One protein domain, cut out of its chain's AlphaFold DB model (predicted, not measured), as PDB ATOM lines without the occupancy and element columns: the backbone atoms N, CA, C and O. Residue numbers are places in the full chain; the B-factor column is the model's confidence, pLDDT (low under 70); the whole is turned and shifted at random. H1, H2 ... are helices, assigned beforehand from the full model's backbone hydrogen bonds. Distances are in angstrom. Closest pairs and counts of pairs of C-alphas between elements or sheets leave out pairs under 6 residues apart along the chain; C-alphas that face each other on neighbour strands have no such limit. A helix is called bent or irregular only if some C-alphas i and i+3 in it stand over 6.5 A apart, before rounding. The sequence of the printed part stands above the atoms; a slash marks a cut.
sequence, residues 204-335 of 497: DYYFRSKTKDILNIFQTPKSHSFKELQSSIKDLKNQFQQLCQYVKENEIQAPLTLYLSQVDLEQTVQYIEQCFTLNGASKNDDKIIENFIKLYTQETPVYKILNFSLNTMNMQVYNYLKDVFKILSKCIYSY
ATOM      1  N   ASP A 204     253.036 188.113 185.099       38.53
ATOM      2  CA  ASP A 204     253.299 186.970 185.945       38.53
ATOM      3  C   ASP A 204     252.517 186.978 187.271       38.53
ATOM      4  O   ASP A 204     252.049 185.941 187.704       38.53
ATOM      5  N   TYR A 205     252.257 188.102 187.942       33.00
ATOM      6  CA  TYR A 205     251.885 187.990 189.367       33.00
ATOM      7  C   TYR A 205     250.434 187.545 189.679       33.00
ATOM      8  O   TYR A 205     250.221 186.797 190.628       33.00
ATOM      9  N   TYR A 206     249.427 187.952 188.892       33.53
ATOM     10  CA  TYR A 206     248.011 187.593 189.145       33.53
ATOM     11  C   TYR A 206     247.532 186.404 188.295       33.53
ATOM     12  O   TYR A 206     246.670 185.634 188.719       33.53
ATOM     13  N   PHE A 207     248.134 186.213 187.118       37.50
ATOM     14  CA  PHE A 207     247.926 185.026 186.295       37.50
ATOM     15  C   PHE A 207     248.707 183.816 186.849       37.50
ATOM     16  O   PHE A 207     248.231 182.698 186.709       37.50
ATOM     17  N   ARG A 208     249.817 183.971 187.594       42.06
ATOM     18  CA  ARG A 208     250.632 182.823 188.061       42.06
ATOM     19  C   ARG A 208     249.911 181.746 188.862       42.06
ATOM     20  O   ARG A 208     250.381 180.623 188.816       42.06
ATOM     21  N   SER A 209     248.842 182.018 189.612       46.28
ATOM     22  CA  SER A 209     248.130 180.938 190.323       46.28
ATOM     23  C   SER A 209     247.051 180.304 189.447       46.28
ATOM     24  O   SER A 209     247.094 179.107 189.182       46.28
ATOM     25  N   LYS A 210     246.132 181.114 188.904       49.16
ATOM     26  CA  LYS A 210     245.014 180.625 188.078       49.16
ATOM     27  C   LYS A 210     245.451 180.113 186.704       49.16
ATOM     28  O   LYS A 210     244.903 179.132 186.215       49.16
ATOM     29  N   THR A 211     246.451 180.733 186.084       59.03
ATOM     30  CA  THR A 211     247.067 180.247 184.841       59.03
ATOM     31  C   THR A 211     247.959 179.059 185.099       59.03
ATOM     32  O   THR A 211     248.025 178.205 184.234       59.03
ATOM     33  N   LYS A 212     248.581 178.926 186.275       65.50
ATOM     34  CA  LYS A 212     249.294 177.689 186.612       65.50
ATOM     35  C   LYS A 212     248.338 176.507 186.675       65.50
ATOM     36  O   LYS A 212     248.655 175.478 186.102       65.50
ATOM     37  N   ASP A 213     247.145 176.669 187.244       68.62
ATOM     38  CA  ASP A 213     246.134 175.603 187.218       68.62
ATOM     39  C   ASP A 213     245.692 175.250 185.789       68.62
ATOM     40  O   ASP A 213     245.516 174.072 185.479       68.62
ATOM     41  N   ILE A 214     245.557 176.246 184.904       73.69
ATOM     42  CA  ILE A 214     245.264 176.021 183.479       73.69
ATOM     43  C   ILE A 214     246.418 175.307 182.775       73.69
ATOM     44  O   ILE A 214     246.219 174.268 182.150       73.69
ATOM     45  N   LEU A 215     247.627 175.850 182.885       76.38
ATOM     46  CA  LEU A 215     248.829 175.324 182.252       76.38
ATOM     47  C   LEU A 215     249.118 173.904 182.728       76.38
ATOM     48  O   LEU A 215     249.440 173.059 181.902       76.38
ATOM     49  N   ASN A 216     248.918 173.608 184.014       77.75
ATOM     50  CA  ASN A 216     249.110 172.272 184.573       77.75
ATOM     51  C   ASN A 216     248.254 171.220 183.848       77.75
ATOM     52  O   ASN A 216     248.745 170.127 183.586       77.75
ATOM     53  N   ILE A 217     247.016 171.535 183.442       82.00
ATOM     54  CA  ILE A 217     246.176 170.588 182.681       82.00
ATOM     55  C   ILE A 217     246.823 170.190 181.347       82.00
ATOM     56  O   ILE A 217     246.689 169.047 180.897       82.00
ATOM     57  N   PHE A 218     247.529 171.121 180.710       84.31
ATOM     58  CA  PHE A 218     248.157 170.908 179.408       84.31
ATOM     59  C   PHE A 218     249.616 170.451 179.513       84.31
ATOM     60  O   PHE A 218     250.100 169.786 178.604       84.31
ATOM     61  N   GLN A 219     250.291 170.725 180.633       82.19
ATOM     62  CA  GLN A 219     251.671 170.310 180.914       82.19
ATOM     63  C   GLN A 219     251.762 168.926 181.569       82.19
ATOM     64  O   GLN A 219     252.747 168.219 181.368       82.19
ATOM     65  N   THR A 220     250.745 168.490 182.321       82.69
ATOM     66  CA  THR A 220     250.727 167.163 182.964       82.69
ATOM     67  C   THR A 220     249.516 166.303 182.569       82.69
ATOM     68  O   THR A 220     248.872 165.719 183.436       82.69
ATOM     69  N   PRO A 221     249.199 166.122 181.273       79.56
ATOM     70  CA  PRO A 221     248.019 165.362 180.827       79.56
ATOM     71  C   PRO A 221     247.994 163.893 181.286       79.56
ATOM     72  O   PRO A 221     246.929 163.279 181.390       79.56
ATOM     73  N   LYS A 222     249.163 163.314 181.591       79.50
ATOM     74  CA  LYS A 222     249.304 161.943 182.114       79.50
ATOM     75  C   LYS A 222     248.656 161.735 183.486       79.50
ATOM     76  O   LYS A 222     248.327 160.595 183.799       79.50
ATOM     77  N   SER A 223     248.474 162.787 184.290       79.38
ATOM     78  CA  SER A 223     248.049 162.667 185.694       79.38
ATOM     79  C   SER A 223     246.590 162.253 185.890       79.38
ATOM     80  O   SER A 223     246.169 162.042 187.020       79.38
ATOM     81  N   HIS A 224     245.798 162.172 184.822       78.62
ATOM     82  CA  HIS A 224     244.377 161.840 184.893       78.62
ATOM     83  C   HIS A 224     244.115 160.484 184.246       78.62
ATOM     84  O   HIS A 224     244.584 160.251 183.135       78.62
ATOM     85  N   SER A 225     243.355 159.586 184.874       86.56
ATOM     86  CA  SER A 225     242.869 158.368 184.204       86.56
ATOM     87  C   SER A 225     241.573 158.643 183.429       86.56
ATOM     88  O   SER A 225     240.772 159.492 183.824       86.56
ATOM     89  N   PHE A 226     241.315 157.916 182.334       87.50
ATOM     90  CA  PHE A 226     240.052 158.080 181.598       87.50
ATOM     91  C   PHE A 226     238.831 157.703 182.441       87.50
ATOM     92  O   PHE A 226     237.784 158.319 182.288       87.50
ATOM     93  N   LYS A 227     238.973 156.771 183.390       86.06
ATOM     94  CA  LYS A 227     237.907 156.383 184.325       86.06
ATOM     95  C   LYS A 227     237.521 157.512 185.294       86.06
ATOM     96  O   LYS A 227     236.334 157.726 185.553       86.06
ATOM     97  N   GLU A 228     238.504 158.245 185.821       87.94
ATOM     98  CA  GLU A 228     238.257 159.438 186.647       87.94
ATOM     99  C   GLU A 228     237.589 160.537 185.821       87.94
ATOM    100  O   GLU A 228     236.575 161.098 186.239       87.94
ATOM    101  N   LEU A 229     238.108 160.794 184.616       86.50
ATOM    102  CA  LEU A 229     237.556 161.806 183.716       86.50
ATOM    103  C   LEU A 229     236.123 161.465 183.277       86.50
ATOM    104  O   LEU A 229     235.248 162.329 183.334       86.50
ATOM    105  N   GLN A 230     235.842 160.201 182.950       86.19
ATOM    106  CA  GLN A 230     234.495 159.713 182.643       86.19
ATOM    107  C   GLN A 230     233.524 159.933 183.812       86.19
ATOM    108  O   GLN A 230     232.345 160.210 183.609       86.19
ATOM    109  N   SER A 231     234.002 159.818 185.051       86.06
ATOM    110  CA  SER A 231     233.170 160.079 186.228       86.06
ATOM    111  C   SER A 231     232.890 161.574 186.404       86.06
ATOM    112  O   SER A 231     231.767 161.930 186.753       86.06
ATOM    113  N   SER A 232     233.867 162.441 186.108       83.94
ATOM    114  CA  SER A 232     233.717 163.903 186.218       83.94
ATOM    115  C   SER A 232     232.741 164.513 185.208       83.94
ATOM    116  O   SER A 232     232.098 165.513 185.515       83.94
ATOM    117  N   ILE A 233     232.557 163.893 184.036       82.81
ATOM    118  CA  ILE A 233     231.628 164.411 183.019       82.81
ATOM    119  C   ILE A 233     230.151 164.117 183.314       82.81
ATOM    120  O   ILE A 233     229.291 164.614 182.596       82.81
ATOM    121  N   LYS A 234     229.817 163.361 184.370       78.75
ATOM    122  CA  LYS A 234     228.411 163.115 184.747       78.75
ATOM    123  C   LYS A 234     227.651 164.405 185.066       78.75
ATOM    124  O   LYS A 234     226.452 164.483 184.820       78.75
ATOM    125  N   ASP A 235     228.361 165.419 185.554       81.94
ATOM    126  CA  ASP A 235     227.802 166.740 185.853       81.94
ATOM    127  C   ASP A 235     227.970 167.738 184.700       81.94
ATOM    128  O   ASP A 235     227.614 168.908 184.845       81.94
ATOM    129  N   LEU A 236     228.482 167.306 183.541       82.19
ATOM    130  CA  LEU A 236     228.782 168.192 182.414       82.19
ATOM    131  C   LEU A 236     227.535 168.935 181.937       82.19
ATOM    132  O   LEU A 236     227.592 170.135 181.682       82.19
ATOM    133  N   LYS A 237     226.383 168.254 181.905       81.31
ATOM    134  CA  LYS A 237     225.092 168.879 181.595       81.31
ATOM    135  C   LYS A 237     224.781 170.046 182.537       81.31
ATOM    136  O   LYS A 237     224.421 171.123 182.070       81.31
ATOM    137  N   ASN A 238     224.962 169.856 183.844       83.81
ATOM    138  CA  ASN A 238     224.726 170.900 184.842       83.81
ATOM    139  C   ASN A 238     225.750 172.039 184.714       83.81
ATOM    140  O   ASN A 238     225.375 173.207 184.778       83.81
ATOM    141  N   GLN A 239     227.028 171.720 184.481       84.69
ATOM    142  CA  GLN A 239     228.084 172.716 184.254       84.69
ATOM    143  C   GLN A 239     227.788 173.576 183.016       84.69
ATOM    144  O   GLN A 239     227.912 174.798 183.066       84.69
ATOM    145  N   PHE A 240     227.331 172.958 181.926       79.56
ATOM    146  CA  PHE A 240     226.942 173.657 180.703       79.56
ATOM    147  C   PHE A 240     225.683 174.508 180.896       79.56
ATOM    148  O   PHE A 240     225.640 175.638 180.420       79.56
ATOM    149  N   GLN A 241     224.684 174.029 181.644       80.50
ATOM    150  CA  GLN A 241     223.505 174.829 181.997       80.50
ATOM    151  C   GLN A 241     223.870 176.060 182.838       80.50
ATOM    152  O   GLN A 241     223.376 177.157 182.573       80.50
ATOM    153  N   GLN A 242     224.773 175.907 183.810       82.62
ATOM    154  CA  GLN A 242     225.288 177.028 184.599       82.62
ATOM    155  C   GLN A 242     226.096 178.001 183.737       82.62
ATOM    156  O   GLN A 242     225.956 179.211 183.896       82.62
ATOM    157  N   LEU A 243     226.877 177.498 182.776       76.94
ATOM    158  CA  LEU A 243     227.551 178.327 181.782       76.94
ATOM    159  C   LEU A 243     226.546 179.132 180.938       76.94
ATOM    160  O   LEU A 243     226.755 180.331 180.756       76.94
ATOM    161  N   CYS A 244     225.442 178.528 180.471       71.81
ATOM    162  CA  CYS A 244     224.376 179.249 179.758       71.81
ATOM    163  C   CYS A 244     223.822 180.397 180.595       71.81
ATOM    164  O   CYS A 244     223.688 181.522 180.113       71.81
ATOM    165  N   GLN A 245     223.464 180.087 181.841       76.31
ATOM    166  CA  GLN A 245     222.881 181.047 182.762       76.31
ATOM    167  C   GLN A 245     223.863 182.187 183.023       76.31
ATOM    168  O   GLN A 245     223.501 183.346 182.860       76.31
ATOM    169  N   TYR A 246     225.123 181.856 183.298       70.38
ATOM    170  CA  TYR A 246     226.191 182.823 183.492       70.38
ATOM    171  C   TYR A 246     226.365 183.748 182.277       70.38
ATOM    172  O   TYR A 246     226.408 184.967 182.441       70.38
ATOM    173  N   VAL A 247     226.411 183.199 181.060       65.06
ATOM    174  CA  VAL A 247     226.546 183.991 179.824       65.06
ATOM    175  C   VAL A 247     225.330 184.890 179.596       65.06
ATOM    176  O   VAL A 247     225.499 186.038 179.183       65.06
ATOM    177  N   LYS A 248     224.124 184.398 179.902       65.56
ATOM    178  CA  LYS A 248     222.866 185.147 179.779       65.56
ATOM    179  C   LYS A 248     222.761 186.284 180.800       65.56
ATOM    180  O   LYS A 248     222.367 187.382 180.431       65.56
ATOM    181  N   GLU A 249     223.086 186.022 182.063       64.81
ATOM    182  CA  GLU A 249     222.948 186.976 183.173       64.81
ATOM    183  C   GLU A 249     224.004 188.075 183.153       64.81
ATOM    184  O   GLU A 249     223.719 189.208 183.521       64.81
ATOM    185  N   ASN A 250     225.225 187.749 182.728       55.56
ATOM    186  CA  ASN A 250     226.336 188.702 182.734       55.56
ATOM    187  C   ASN A 250     226.439 189.486 181.424       55.56
ATOM    188  O   ASN A 250     227.459 190.136 181.205       55.56
ATOM    189  N   GLU A 251     225.428 189.372 180.550       54.84
ATOM    190  CA  GLU A 251     225.384 190.003 179.229       54.84
ATOM    191  C   GLU A 251     226.744 189.936 178.530       54.84
ATOM    192  O   GLU A 251     227.221 190.933 177.990       54.84
ATOM    193  N   ILE A 252     227.428 188.783 178.602       50.47
ATOM    194  CA  ILE A 252     228.780 188.655 178.058       50.47
ATOM    195  C   ILE A 252     228.647 188.828 176.547       50.47
ATOM    196  O   ILE A 252     228.323 187.879 175.833       50.47
ATOM    197  N   GLN A 253     228.861 190.062 176.075       47.06
ATOM    198  CA  GLN A 253     228.766 190.494 174.681       47.06
ATOM    199  C   GLN A 253     229.955 189.954 173.889       47.06
ATOM    200  O   GLN A 253     230.766 190.689 173.334       47.06
ATOM    201  N   ALA A 254     230.101 188.637 173.882       49.44
ATOM    202  CA  ALA A 254     231.187 187.955 173.222       49.44
ATOM    203  C   ALA A 254     230.618 186.993 172.166       49.44
ATOM    204  O   ALA A 254     229.498 186.492 172.332       49.44
ATOM    205  N   PRO A 255     231.388 186.673 171.109       50.75
ATOM    206  CA  PRO A 255     230.995 185.717 170.068       50.75
ATOM    207  C   PRO A 255     230.552 184.351 170.607       50.75
ATOM    208  O   PRO A 255     229.888 183.608 169.902       50.75
ATOM    209  N   LEU A 256     230.873 184.029 171.865       55.44
ATOM    210  CA  LEU A 256     230.364 182.867 172.586       55.44
ATOM    211  C   LEU A 256     228.829 182.764 172.519       55.44
ATOM    212  O   LEU A 256     228.309 181.682 172.293       55.44
ATOM    213  N   THR A 257     228.096 183.878 172.611       56.38
ATOM    214  CA  THR A 257     226.622 183.888 172.475       56.38
ATOM    215  C   THR A 257     226.125 183.374 171.116       56.38
ATOM    216  O   THR A 257     225.006 182.878 171.040       56.38
ATOM    217  N   LEU A 258     226.959 183.420 170.067       55.19
ATOM    218  CA  LEU A 258     226.661 182.865 168.737       55.19
ATOM    219  C   LEU A 258     226.811 181.337 168.674       55.19
ATOM    220  O   LEU A 258     226.311 180.723 167.737       55.19
ATOM    221  N   TYR A 259     227.517 180.739 169.636       55.44
ATOM    222  CA  TYR A 259     227.840 179.305 169.679       55.44
ATOM    223  C   TYR A 259     227.287 178.599 170.920       55.44
ATOM    224  O   TYR A 259     227.520 177.409 171.117       55.44
ATOM    225  N   LEU A 260     226.588 179.341 171.777       62.22
ATOM    226  CA  LEU A 260     225.966 178.866 173.007       62.22
ATOM    227  C   LEU A 260     224.443 178.977 172.917       62.22
ATOM    228  O   LEU A 260     223.787 179.391 173.878       62.22
ATOM    229  N   SER A 261     223.851 178.620 171.772       68.25
ATOM    230  CA  SER A 261     222.423 178.316 171.813       68.25
ATOM    231  C   SER A 261     222.221 177.120 172.749       68.25
ATOM    232  O   SER A 261     223.086 176.248 172.873       68.25
ATOM    233  N   GLN A 262     221.079 177.065 173.436       67.94
ATOM    234  CA  GLN A 262     220.779 175.930 174.312       67.94
ATOM    235  C   GLN A 262     220.862 174.595 173.544       67.94
ATOM    236  O   GLN A 262     221.326 173.601 174.093       67.94
ATOM    237  N   VAL A 263     220.494 174.607 172.257       76.25
ATOM    238  CA  VAL A 263     220.567 173.449 171.358       76.25
ATOM    239  C   VAL A 263     222.016 173.026 171.101       76.25
ATOM    240  O   VAL A 263     222.338 171.856 171.290       76.25
ATOM    241  N   ASP A 264     222.903 173.960 170.738       74.38
ATOM    242  CA  ASP A 264     224.324 173.658 170.480       74.38
ATOM    243  C   ASP A 264     225.011 173.070 171.715       74.38
ATOM    244  O   ASP A 264     225.902 172.224 171.611       74.38
ATOM    245  N   LEU A 265     224.587 173.503 172.901       70.06
ATOM    246  CA  LEU A 265     225.153 173.039 174.159       70.06
ATOM    247  C   LEU A 265     224.654 171.666 174.567       70.06
ATOM    248  O   LEU A 265     225.462 170.824 174.951       70.06
ATOM    249  N   GLU A 266     223.354 171.415 174.440       75.38
ATOM    250  CA  GLU A 266     222.797 170.080 174.650       75.38
ATOM    251  C   GLU A 266     223.429 169.073 173.680       75.38
ATOM    252  O   GLU A 266     223.833 167.990 174.107       75.38
ATOM    253  N   GLN A 267     223.622 169.457 172.415       82.44
ATOM    254  CA  GLN A 267     224.347 168.649 171.431       82.44
ATOM    255  C   GLN A 267     225.816 168.444 171.818       82.44
ATOM    256  O   GLN A 267     226.311 167.322 171.771       82.44
ATOM    257  N   THR A 268     226.514 169.497 172.253       83.44
ATOM    258  CA  THR A 268     227.918 169.415 172.693       83.44
ATOM    259  C   THR A 268     228.092 168.427 173.844       83.44
ATOM    260  O   THR A 268     228.985 167.580 173.794       83.44
ATOM    261  N   VAL A 269     227.222 168.492 174.855       84.94
ATOM    262  CA  VAL A 269     227.235 167.555 175.988       84.94
ATOM    263  C   VAL A 269     226.993 166.128 175.499       84.94
ATOM    264  O   VAL A 269     227.778 165.239 175.823       84.94
ATOM    265  N   GLN A 270     225.973 165.915 174.662       86.81
ATOM    266  CA  GLN A 270     225.666 164.595 174.104       86.81
ATOM    267  C   GLN A 270     226.843 164.016 173.312       86.81
ATOM    268  O   GLN A 270     227.183 162.847 173.493       86.81
ATOM    269  N   TYR A 271     227.500 164.815 172.470       90.38
ATOM    270  CA  TYR A 271     228.654 164.357 171.701       90.38
ATOM    271  C   TYR A 271     229.834 163.963 172.596       90.38
ATOM    272  O   TYR A 271     230.482 162.942 172.355       90.38
ATOM    273  N   ILE A 272     230.099 164.733 173.656       90.00
ATOM    274  CA  ILE A 272     231.161 164.429 174.624       90.00
ATOM    275  C   ILE A 272     230.851 163.129 175.383       90.00
ATOM    276  O   ILE A 272     231.722 162.268 175.509       90.00
ATOM    277  N   GLU A 273     229.614 162.943 175.850       88.81
ATOM    278  CA  GLU A 273     229.182 161.714 176.534       88.81
ATOM    279  C   GLU A 273     229.259 160.484 175.615       88.81
ATOM    280  O   GLU A 273     229.703 159.403 176.024       88.81
ATOM    281  N   GLN A 274     228.885 160.649 174.345       90.56
ATOM    282  CA  GLN A 274     228.964 159.597 173.332       90.56
ATOM    283  C   GLN A 274     230.399 159.114 173.100       90.56
ATOM    284  O   GLN A 274     230.607 157.918 172.889       90.56
ATOM    285  N   CYS A 275     231.406 159.981 173.223       91.69
ATOM    286  CA  CYS A 275     232.803 159.581 173.037       91.69
ATOM    287  C   CYS A 275     233.262 158.487 174.019       91.69
ATOM    288  O   CYS A 275     234.136 157.690 173.673       91.69
ATOM    289  N   PHE A 276     232.642 158.392 175.199       88.62
ATOM    290  CA  PHE A 276     232.929 157.356 176.200       88.62
ATOM    291  C   PHE A 276     232.127 156.060 176.029       88.62
ATOM    292  O   PHE A 276     232.411 155.067 176.699       88.62
ATOM    293  N   THR A 277     231.101 156.051 175.178       86.06
ATOM    294  CA  THR A 277     230.153 154.928 175.072       86.06
ATOM    295  C   THR A 277     230.128 154.289 173.686       86.06
ATOM    296  O   THR A 277     229.914 153.080 173.578       86.06
ATOM    297  N   LEU A 278     230.411 155.057 172.631       84.88
ATOM    298  CA  LEU A 278     230.436 154.578 171.251       84.88
ATOM    299  C   LEU A 278     231.516 153.513 171.021       84.88
ATOM    300  O   LEU A 278     232.614 153.583 171.567       84.88
ATOM    301  N   ASN A 279     231.213 152.541 170.156       81.00
ATOM    302  CA  ASN A 279     232.158 151.525 169.667       81.00
ATOM    303  C   ASN A 279     232.879 150.723 170.771       81.00
ATOM    304  O   ASN A 279     234.015 150.290 170.585       81.00
ATOM    305  N   GLY A 280     232.238 150.537 171.930       77.75
ATOM    306  CA  GLY A 280     232.835 149.818 173.061       77.75
ATOM    307  C   GLY A 280     233.922 150.602 173.807       77.75
ATOM    308  O   GLY A 280     234.676 150.003 174.575       77.75
ATOM    309  N   ALA A 281     233.992 151.928 173.620       80.75
ATOM    310  CA  ALA A 281     234.988 152.807 174.241       80.75
ATOM    311  C   ALA A 281     235.025 152.726 175.776       80.75
ATOM    312  O   ALA A 281     236.076 152.915 176.374       80.75
ATOM    313  N   SER A 282     233.927 152.326 176.423       78.12
ATOM    314  CA  SER A 282     233.857 152.147 177.881       78.12
ATOM    315  C   SER A 282     234.861 151.137 178.456       78.12
ATOM    316  O   SER A 282     235.055 151.098 179.670       78.12
ATOM    317  N   LYS A 283     235.489 150.313 177.605       81.94
ATOM    318  CA  LYS A 283     236.528 149.343 177.984       81.94
ATOM    319  C   LYS A 283     237.836 149.516 177.204       81.94
ATOM    320  O   LYS A 283     238.712 148.665 177.326       81.94
ATOM    321  N   ASN A 284     237.954 150.551 176.372       89.75
ATOM    322  CA  ASN A 284     239.098 150.739 175.484       89.75
ATOM    323  C   ASN A 284     239.461 152.227 175.366       89.75
ATOM    324  O   ASN A 284     238.799 152.985 174.654       89.75
ATOM    325  N   ASP A 285     240.546 152.610 176.038       91.62
ATOM    326  CA  ASP A 285     241.068 153.977 176.059       91.62
ATOM    327  C   ASP A 285     241.430 154.489 174.655       91.62
ATOM    328  O   ASP A 285     241.156 155.649 174.350       91.62
ATOM    329  N   ASP A 286     241.944 153.637 173.761       91.44
ATOM    330  CA  ASP A 286     242.276 154.033 172.385       91.44
ATOM    331  C   ASP A 286     241.024 154.463 171.615       91.44
ATOM    332  O   ASP A 286     241.043 155.445 170.872       91.44
ATOM    333  N   LYS A 287     239.890 153.793 171.853       92.62
ATOM    334  CA  LYS A 287     238.606 154.183 171.252       92.62
ATOM    335  C   LYS A 287     238.079 155.498 171.817       92.62
ATOM    336  O   LYS A 287     237.518 156.285 171.058       92.62
ATOM    337  N   ILE A 288     238.282 155.767 173.109       92.75
ATOM    338  CA  ILE A 288     237.963 157.076 173.705       92.75
ATOM    339  C   ILE A 288     238.798 158.164 173.018       92.75
ATOM    340  O   ILE A 288     238.247 159.174 172.580       92.75
ATOM    341  N   ILE A 289     240.109 157.942 172.879       93.56
ATOM    342  CA  ILE A 289     241.040 158.871 172.225       93.56
ATOM    343  C   ILE A 289     240.597 159.170 170.790       93.56
ATOM    344  O   ILE A 289     240.446 160.340 170.431       93.56
ATOM    345  N   GLU A 290     240.339 158.130 169.993       92.81
ATOM    346  CA  GLU A 290     239.877 158.270 168.609       92.81
ATOM    347  C   GLU A 290     238.572 159.069 168.518       92.81
ATOM    348  O   GLU A 290     238.474 160.000 167.715       92.81
ATOM    349  N   ASN A 291     237.586 158.748 169.361       93.62
ATOM    350  CA  ASN A 291     236.288 159.421 169.359       93.62
ATOM    351  C   ASN A 291     236.419 160.917 169.690       93.62
ATOM    352  O   ASN A 291     235.827 161.744 168.997       93.62
ATOM    353  N   PHE A 292     237.210 161.279 170.707       93.19
ATOM    354  CA  PHE A 292     237.392 162.679 171.108       93.19
ATOM    355  C   PHE A 292     238.147 163.503 170.066       93.19
ATOM    356  O   PHE A 292     237.743 164.629 169.773       93.19
ATOM    357  N   ILE A 293     239.215 162.951 169.480       92.19
ATOM    358  CA  ILE A 293     239.949 163.629 168.404       92.19
ATOM    359  C   ILE A 293     239.032 163.814 167.193       92.19
ATOM    360  O   ILE A 293     238.938 164.915 166.647       92.19
ATOM    361  N   LYS A 294     238.274 162.777 166.818       91.88
ATOM    362  CA  LYS A 294     237.300 162.867 165.728       91.88
ATOM    363  C   LYS A 294     236.250 163.944 165.991       91.88
ATOM    364  O   LYS A 294     236.010 164.766 165.114       91.88
ATOM    365  N   LEU A 295     235.676 163.985 167.194       91.50
ATOM    366  CA  LEU A 295     234.694 164.998 167.580       91.50
ATOM    367  C   LEU A 295     235.258 166.422 167.475       91.50
ATOM    368  O   LEU A 295     234.575 167.323 166.989       91.50
ATOM    369  N   TYR A 296     236.501 166.618 167.918       89.94
ATOM    370  CA  TYR A 296     237.164 167.920 167.879       89.94
ATOM    371  C   TYR A 296     237.422 168.411 166.445       89.94
ATOM    372  O   TYR A 296     237.301 169.599 166.172       89.94
ATOM    373  N   THR A 297     237.749 167.503 165.528       86.00
ATOM    374  CA  THR A 297     238.053 167.833 164.117       86.00
ATOM    375  C   THR A 297     236.816 167.957 163.229       86.00
ATOM    376  O   THR A 297     236.894 168.431 162.099       86.00
ATOM    377  N   GLN A 298     235.654 167.523 163.713       83.50
ATOM    378  CA  GLN A 298     234.390 167.697 163.008       83.50
ATOM    379  C   GLN A 298     233.916 169.151 163.073       83.50
ATOM    380  O   GLN A 298     234.197 169.865 164.035       83.50
ATOM    381  N   GLU A 299     233.097 169.569 162.102       74.94
ATOM    382  CA  GLU A 299     232.375 170.852 162.130       74.94
ATOM    383  C   GLU A 299     231.262 170.884 163.210       74.94
ATOM    384  O   GLU A 299     230.134 171.304 162.962       74.94
ATOM    385  N   THR A 300     231.567 170.451 164.436       81.06
ATOM    386  CA  THR A 300     230.684 170.553 165.603       81.06
ATOM    387  C   THR A 300     230.928 171.858 166.372       81.06
ATOM    388  O   THR A 300     231.965 172.511 166.208       81.06
ATOM    389  N   PRO A 301     230.003 172.269 167.259       78.44
ATOM    390  CA  PRO A 301     230.230 173.409 168.148       78.44
ATOM    391  C   PRO A 301     231.394 173.211 169.138       78.44
ATOM    392  O   PRO A 301     231.937 174.198 169.633       78.44
ATOM    393  N   VAL A 302     231.822 171.965 169.397       85.12
ATOM    394  CA  VAL A 302     232.820 171.610 170.425       85.12
ATOM    395  C   VAL A 302     234.125 172.380 170.227       85.12
ATOM    396  O   VAL A 302     234.563 173.091 171.133       85.12
ATOM    397  N   TYR A 303     234.737 172.302 169.040       86.19
ATOM    398  CA  TYR A 303     236.027 172.956 168.790       86.19
ATOM    399  C   TYR A 303     235.930 174.481 168.929       86.19
ATOM    400  O   TYR A 303     236.846 175.121 169.450       86.19
ATOM    401  N   LYS A 304     234.798 175.065 168.504       82.19
ATOM    402  CA  LYS A 304     234.540 176.509 168.571       82.19
ATOM    403  C   LYS A 304     234.436 176.961 170.020       82.19
ATOM    404  O   LYS A 304     235.131 177.897 170.403       82.19
ATOM    405  N   ILE A 305     233.624 176.274 170.826       80.00
ATOM    406  CA  ILE A 305     233.415 176.584 172.247       80.00
ATOM    407  C   ILE A 305     234.732 176.459 173.023       80.00
ATOM    408  O   ILE A 305     235.097 177.372 173.767       80.00
ATOM    409  N   LEU A 306     235.473 175.366 172.819       86.44
ATOM    410  CA  LEU A 306     236.732 175.112 173.523       86.44
ATOM    411  C   LEU A 306     237.812 176.134 173.149       86.44
ATOM    412  O   LEU A 306     238.390 176.762 174.039       86.44
ATOM    413  N   ASN A 307     238.055 176.357 171.853       84.94
ATOM    414  CA  ASN A 307     239.065 177.322 171.411       84.94
ATOM    415  C   ASN A 307     238.689 178.749 171.796       84.94
ATOM    416  O   ASN A 307     239.560 179.531 172.162       84.94
ATOM    417  N   PHE A 308     237.407 179.106 171.740       77.50
ATOM    418  CA  PHE A 308     236.952 180.412 172.192       77.50
ATOM    419  C   PHE A 308     237.182 180.602 173.697       77.50
ATOM    420  O   PHE A 308     237.688 181.641 174.126       77.50
ATOM    421  N   SER A 309     236.822 179.605 174.507       77.88
ATOM    422  CA  SER A 309     237.011 179.647 175.960       77.88
ATOM    423  C   SER A 309     238.481 179.874 176.324       77.88
ATOM    424  O   SER A 309     238.787 180.776 177.106       77.88
ATOM    425  N   LEU A 310     239.395 179.147 175.672       80.44
ATOM    426  CA  LEU A 310     240.836 179.334 175.848       80.44
ATOM    427  C   LEU A 310     241.310 180.711 175.357       80.44
ATOM    428  O   LEU A 310     242.039 181.393 176.065       80.44
ATOM    429  N   ASN A 311     240.843 181.173 174.196       72.94
ATOM    430  CA  ASN A 311     241.223 182.480 173.643       72.94
ATOM    431  C   ASN A 311     240.774 183.674 174.493       72.94
ATOM    432  O   ASN A 311     241.459 184.694 174.537       72.94
ATOM    433  N   THR A 312     239.627 183.568 175.164       65.81
ATOM    434  CA  THR A 312     239.131 184.635 176.052       65.81
ATOM    435  C   THR A 312     239.712 184.577 177.456       65.81
ATOM    436  O   THR A 312     239.473 185.495 178.245       65.81
ATOM    437  N   MET A 313     240.403 183.483 177.805       67.81
ATOM    438  CA  MET A 313     240.925 183.220 179.149       67.81
ATOM    439  C   MET A 313     239.888 183.510 180.252       67.81
ATOM    440  O   MET A 313     240.219 183.936 181.363       67.81
ATOM    441  N   ASN A 314     238.596 183.320 179.951       69.00
ATOM    442  CA  ASN A 314     237.531 183.600 180.900       69.00
ATOM    443  C   ASN A 314     237.501 182.480 181.938       69.00
ATOM    444  O   ASN A 314     236.951 181.414 181.685       69.00
ATOM    445  N   MET A 315     238.050 182.744 183.126       71.50
ATOM    446  CA  MET A 315     238.158 181.749 184.197       71.50
ATOM    447  C   MET A 315     236.831 181.087 184.579       71.50
ATOM    448  O   MET A 315     236.836 179.922 184.961       71.50
ATOM    449  N   GLN A 316     235.701 181.794 184.491       70.75
ATOM    450  CA  GLN A 316     234.400 181.194 184.797       70.75
ATOM    451  C   GLN A 316     233.993 180.205 183.703       70.75
ATOM    452  O   GLN A 316     233.687 179.061 184.018       70.75
ATOM    453  N   VAL A 317     234.103 180.595 182.429       73.94
ATOM    454  CA  VAL A 317     233.853 179.694 181.287       73.94
ATOM    455  C   VAL A 317     234.810 178.501 181.315       73.94
ATOM    456  O   VAL A 317     234.394 177.358 181.145       73.94
ATOM    457  N   TYR A 318     236.082 178.754 181.607       79.88
ATOM    458  CA  TYR A 318     237.093 177.726 181.772       79.88
ATOM    459  C   TYR A 318     236.728 176.729 182.877       79.88
ATOM    460  O   TYR A 318     236.800 175.526 182.652       79.88
ATOM    461  N   ASN A 319     236.290 177.198 184.049       81.50
ATOM    462  CA  ASN A 319     235.938 176.320 185.165       81.50
ATOM    463  C   ASN A 319     234.797 175.354 184.824       81.50
ATOM    464  O   ASN A 319     234.816 174.221 185.307       81.50
ATOM    465  N   TYR A 320     233.849 175.776 183.982       81.88
ATOM    466  CA  TYR A 320     232.778 174.914 183.473       81.88
ATOM    467  C   TYR A 320     233.253 173.904 182.421       81.88
ATOM    468  O   TYR A 320     232.612 172.879 182.231       81.88
ATOM    469  N   LEU A 321     234.372 174.172 181.741       85.69
ATOM    470  CA  LEU A 321     234.908 173.336 180.658       85.69
ATOM    471  C   LEU A 321     236.185 172.573 181.045       85.69
ATOM    472  O   LEU A 321     236.714 171.807 180.241       85.69
ATOM    473  N   LYS A 322     236.686 172.757 182.271       88.25
ATOM    474  CA  LYS A 322     237.989 172.252 182.734       88.25
ATOM    475  C   LYS A 322     238.164 170.751 182.522       88.25
ATOM    476  O   LYS A 322     239.241 170.313 182.133       88.25
ATOM    477  N   ASP A 323     237.122 169.958 182.756       89.12
ATOM    478  CA  ASP A 323     237.223 168.504 182.653       89.12
ATOM    479  C   ASP A 323     237.209 168.061 181.182       89.12
ATOM    480  O   ASP A 323     237.947 167.149 180.816       89.12
ATOM    481  N   VAL A 324     236.515 168.799 180.304       90.62
ATOM    482  CA  VAL A 324     236.614 168.623 178.844       90.62
ATOM    483  C   VAL A 324     238.026 168.950 178.356       90.62
ATOM    484  O   VAL A 324     238.588 168.199 177.558       90.62
ATOM    485  N   PHE A 325     238.645 170.017 178.875       91.31
ATOM    486  CA  PHE A 325     240.035 170.349 178.558       91.31
ATOM    487  C   PHE A 325     241.013 169.258 178.998       91.31
ATOM    488  O   PHE A 325     241.886 168.893 178.213       91.31
ATOM    489  N   LYS A 326     240.848 168.686 180.200       91.75
ATOM    490  CA  LYS A 326     241.671 167.549 180.656       91.75
ATOM    491  C   LYS A 326     241.535 166.346 179.740       91.75
ATOM    492  O   LYS A 326     242.543 165.725 179.415       91.75
ATOM    493  N   ILE A 327     240.308 166.020 179.330       92.12
ATOM    494  CA  ILE A 327     240.048 164.893 178.433       92.12
ATOM    495  C   ILE A 327     240.747 165.112 177.102       92.12
ATOM    496  O   ILE A 327     241.555 164.277 176.711       92.12
ATOM    497  N   LEU A 328     240.499 166.241 176.439       92.56
ATOM    498  CA  LEU A 328     241.071 166.497 175.121       92.56
ATOM    499  C   LEU A 328     242.603 166.600 175.172       92.56
ATOM    500  O   LEU A 328     243.282 166.017 174.328       92.56
ATOM    501  N   SER A 329     243.143 167.253 176.206       92.25
ATOM    502  CA  SER A 329     244.582 167.302 176.484       92.25
ATOM    503  C   SER A 329     245.168 165.894 176.611       92.25
ATOM    504  O   SER A 329     246.122 165.552 175.910       92.25
ATOM    505  N   LYS A 330     244.550 165.022 177.420       93.06
ATOM    506  CA  LYS A 330     244.957 163.619 177.563       93.06
ATOM    507  C   LYS A 330     244.822 162.837 176.256       93.06
ATOM    508  O   LYS A 330     245.718 162.063 175.940       93.06
ATOM    509  N   CYS A 331     243.745 163.031 175.498       93.50
ATOM    510  CA  CYS A 331     243.531 162.342 174.229       93.50
ATOM    511  C   CYS A 331     244.630 162.676 173.221       93.50
ATOM    512  O   CYS A 331     245.266 161.765 172.704       93.50
ATOM    513  N   ILE A 332     244.912 163.962 173.001       92.25
ATOM    514  CA  ILE A 332     245.982 164.397 172.090       92.25
ATOM    515  C   ILE A 332     247.336 163.895 172.588       92.25
ATOM    516  O   ILE A 332     248.140 163.393 171.810       92.25
ATOM    517  N   TYR A 333     247.584 163.977 173.893       91.00
ATOM    518  CA  TYR A 333     248.828 163.506 174.481       91.00
ATOM    519  C   TYR A 333     249.067 162.005 174.239       91.00
ATOM    520  O   TYR A 333     250.136 161.605 173.772       91.00
ATOM    521  N   SER A 334     248.063 161.184 174.553       91.62
ATOM    522  CA  SER A 334     248.133 159.725 174.456       91.62
ATOM    523  C   SER A 334     248.011 159.209 173.027       91.62
ATOM    524  O   SER A 334     248.323 158.046 172.781       91.62
ATOM    525  N   TYR A 335     247.564 160.036 172.082       92.81
ATOM    526  CA  TYR A 335     247.385 159.606 170.708       92.81
ATOM    527  C   TYR A 335     248.725 159.247 170.060       92.81
ATOM    528  O   TYR A 335     249.663 160.053 170.000       92.81
TER     529      TYR A 335
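This is residues 204 to 335 of the 497 residues of an uncharacterized protein of Tetrahymena thermophila (strain SB210) (UniProt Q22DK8). What does the domain look like? An all-helical body is built round H8, which runs through the middle, with the bent helix H2 along one side and H6 and H7 crossing it on another. H4 bridges H2b to H6 and H7, H5 folds back on H6 in a small hairpin, and H1 packs on the side of H8 away from H4, with residues 204 to 209 sticking out. What is the tally? There are 132 residues printed with eight named helices, H1 to H8 in order, and no named strand. The whole is compact, with a radius of gyration of the C-alphas of 14.6 A and spans of 42 by 37 by 24 A.

Where does the first helix stand? H1, residues 204 to 219, touches H8, residues 315 to 334, closest at the C-alphas of Ile 217 and Lys 326, 5.8 A apart. Their tilt of 37 degrees is only just steep, the same way. How does the second run? H2, residues 226 to 249, is one helix by its hydrogen bonds but bent, C-alphas 234 and 237 being 7.4 A apart; its arms H2a, residues 226 to 234, and H2b, residues 237 to 249, stand at a steep tilt of 51 degrees. H2a touches H8 at a shallow tilt of 29 degrees, opposite ways, closest at C-alphas Leu 229 and Ile 327, 6.6 A; H2b touches H8 with residues 239 to 243 alone, closest at C-alphas Gln 239 and Tyr 320, 5.2 A. What follows? H3, residues 255 to 258, is close to but not clearly touching H7, residues 301 to 312, the closest C-alphas being Leu 256 and Ile 305, 7.0 A. H4, residues 262 to 275, touches H2b, closest at C-alphas Lys 237 and Val 269, 6.1 A, and, with residues 271 to 275 alone, H6, residues 285 to 297, closest at C-alphas Cys 275 and Asn 291, 5.1 A. H5, residues 278 to 283, forms a hairpin with H6, which touches H8, closest at C-alphas Ile 289 and Cys 331, 4.7 A. How do the backbones fare? Every O i to N i+4 pair is within hydrogen-bond range in H2b, H4, H6 and H7, against 7 of 12 in H1, 4 of 5 in H2a, 14 of 16 in H8 and 0 of 2 in H5, where 2 of 3 O i to N i+3 pairs are; H3 is too short for an i+4 pair.

Where are the ends? H1 begins at C-alpha 204 (253.299, 186.970, 185.945), and H8 ends at C-alpha 334 (248.133, 159.725, 174.456). How long are the longer helices? From first to last C-alpha H8 measures 26.1 A, H4 20.3 A and H6 18.5 A.

How large is it? The two C-alphas farthest apart, those of Tyr 205 and Asn 279, are 45.9 A apart. Are there cuts or long links? The printed part has no cut and no long link; H1 to H2 is short, the others tight. Where is confidence low? The pLDDT is under 70 at residues 204 to 213, 247 to 262 and 312 to 314.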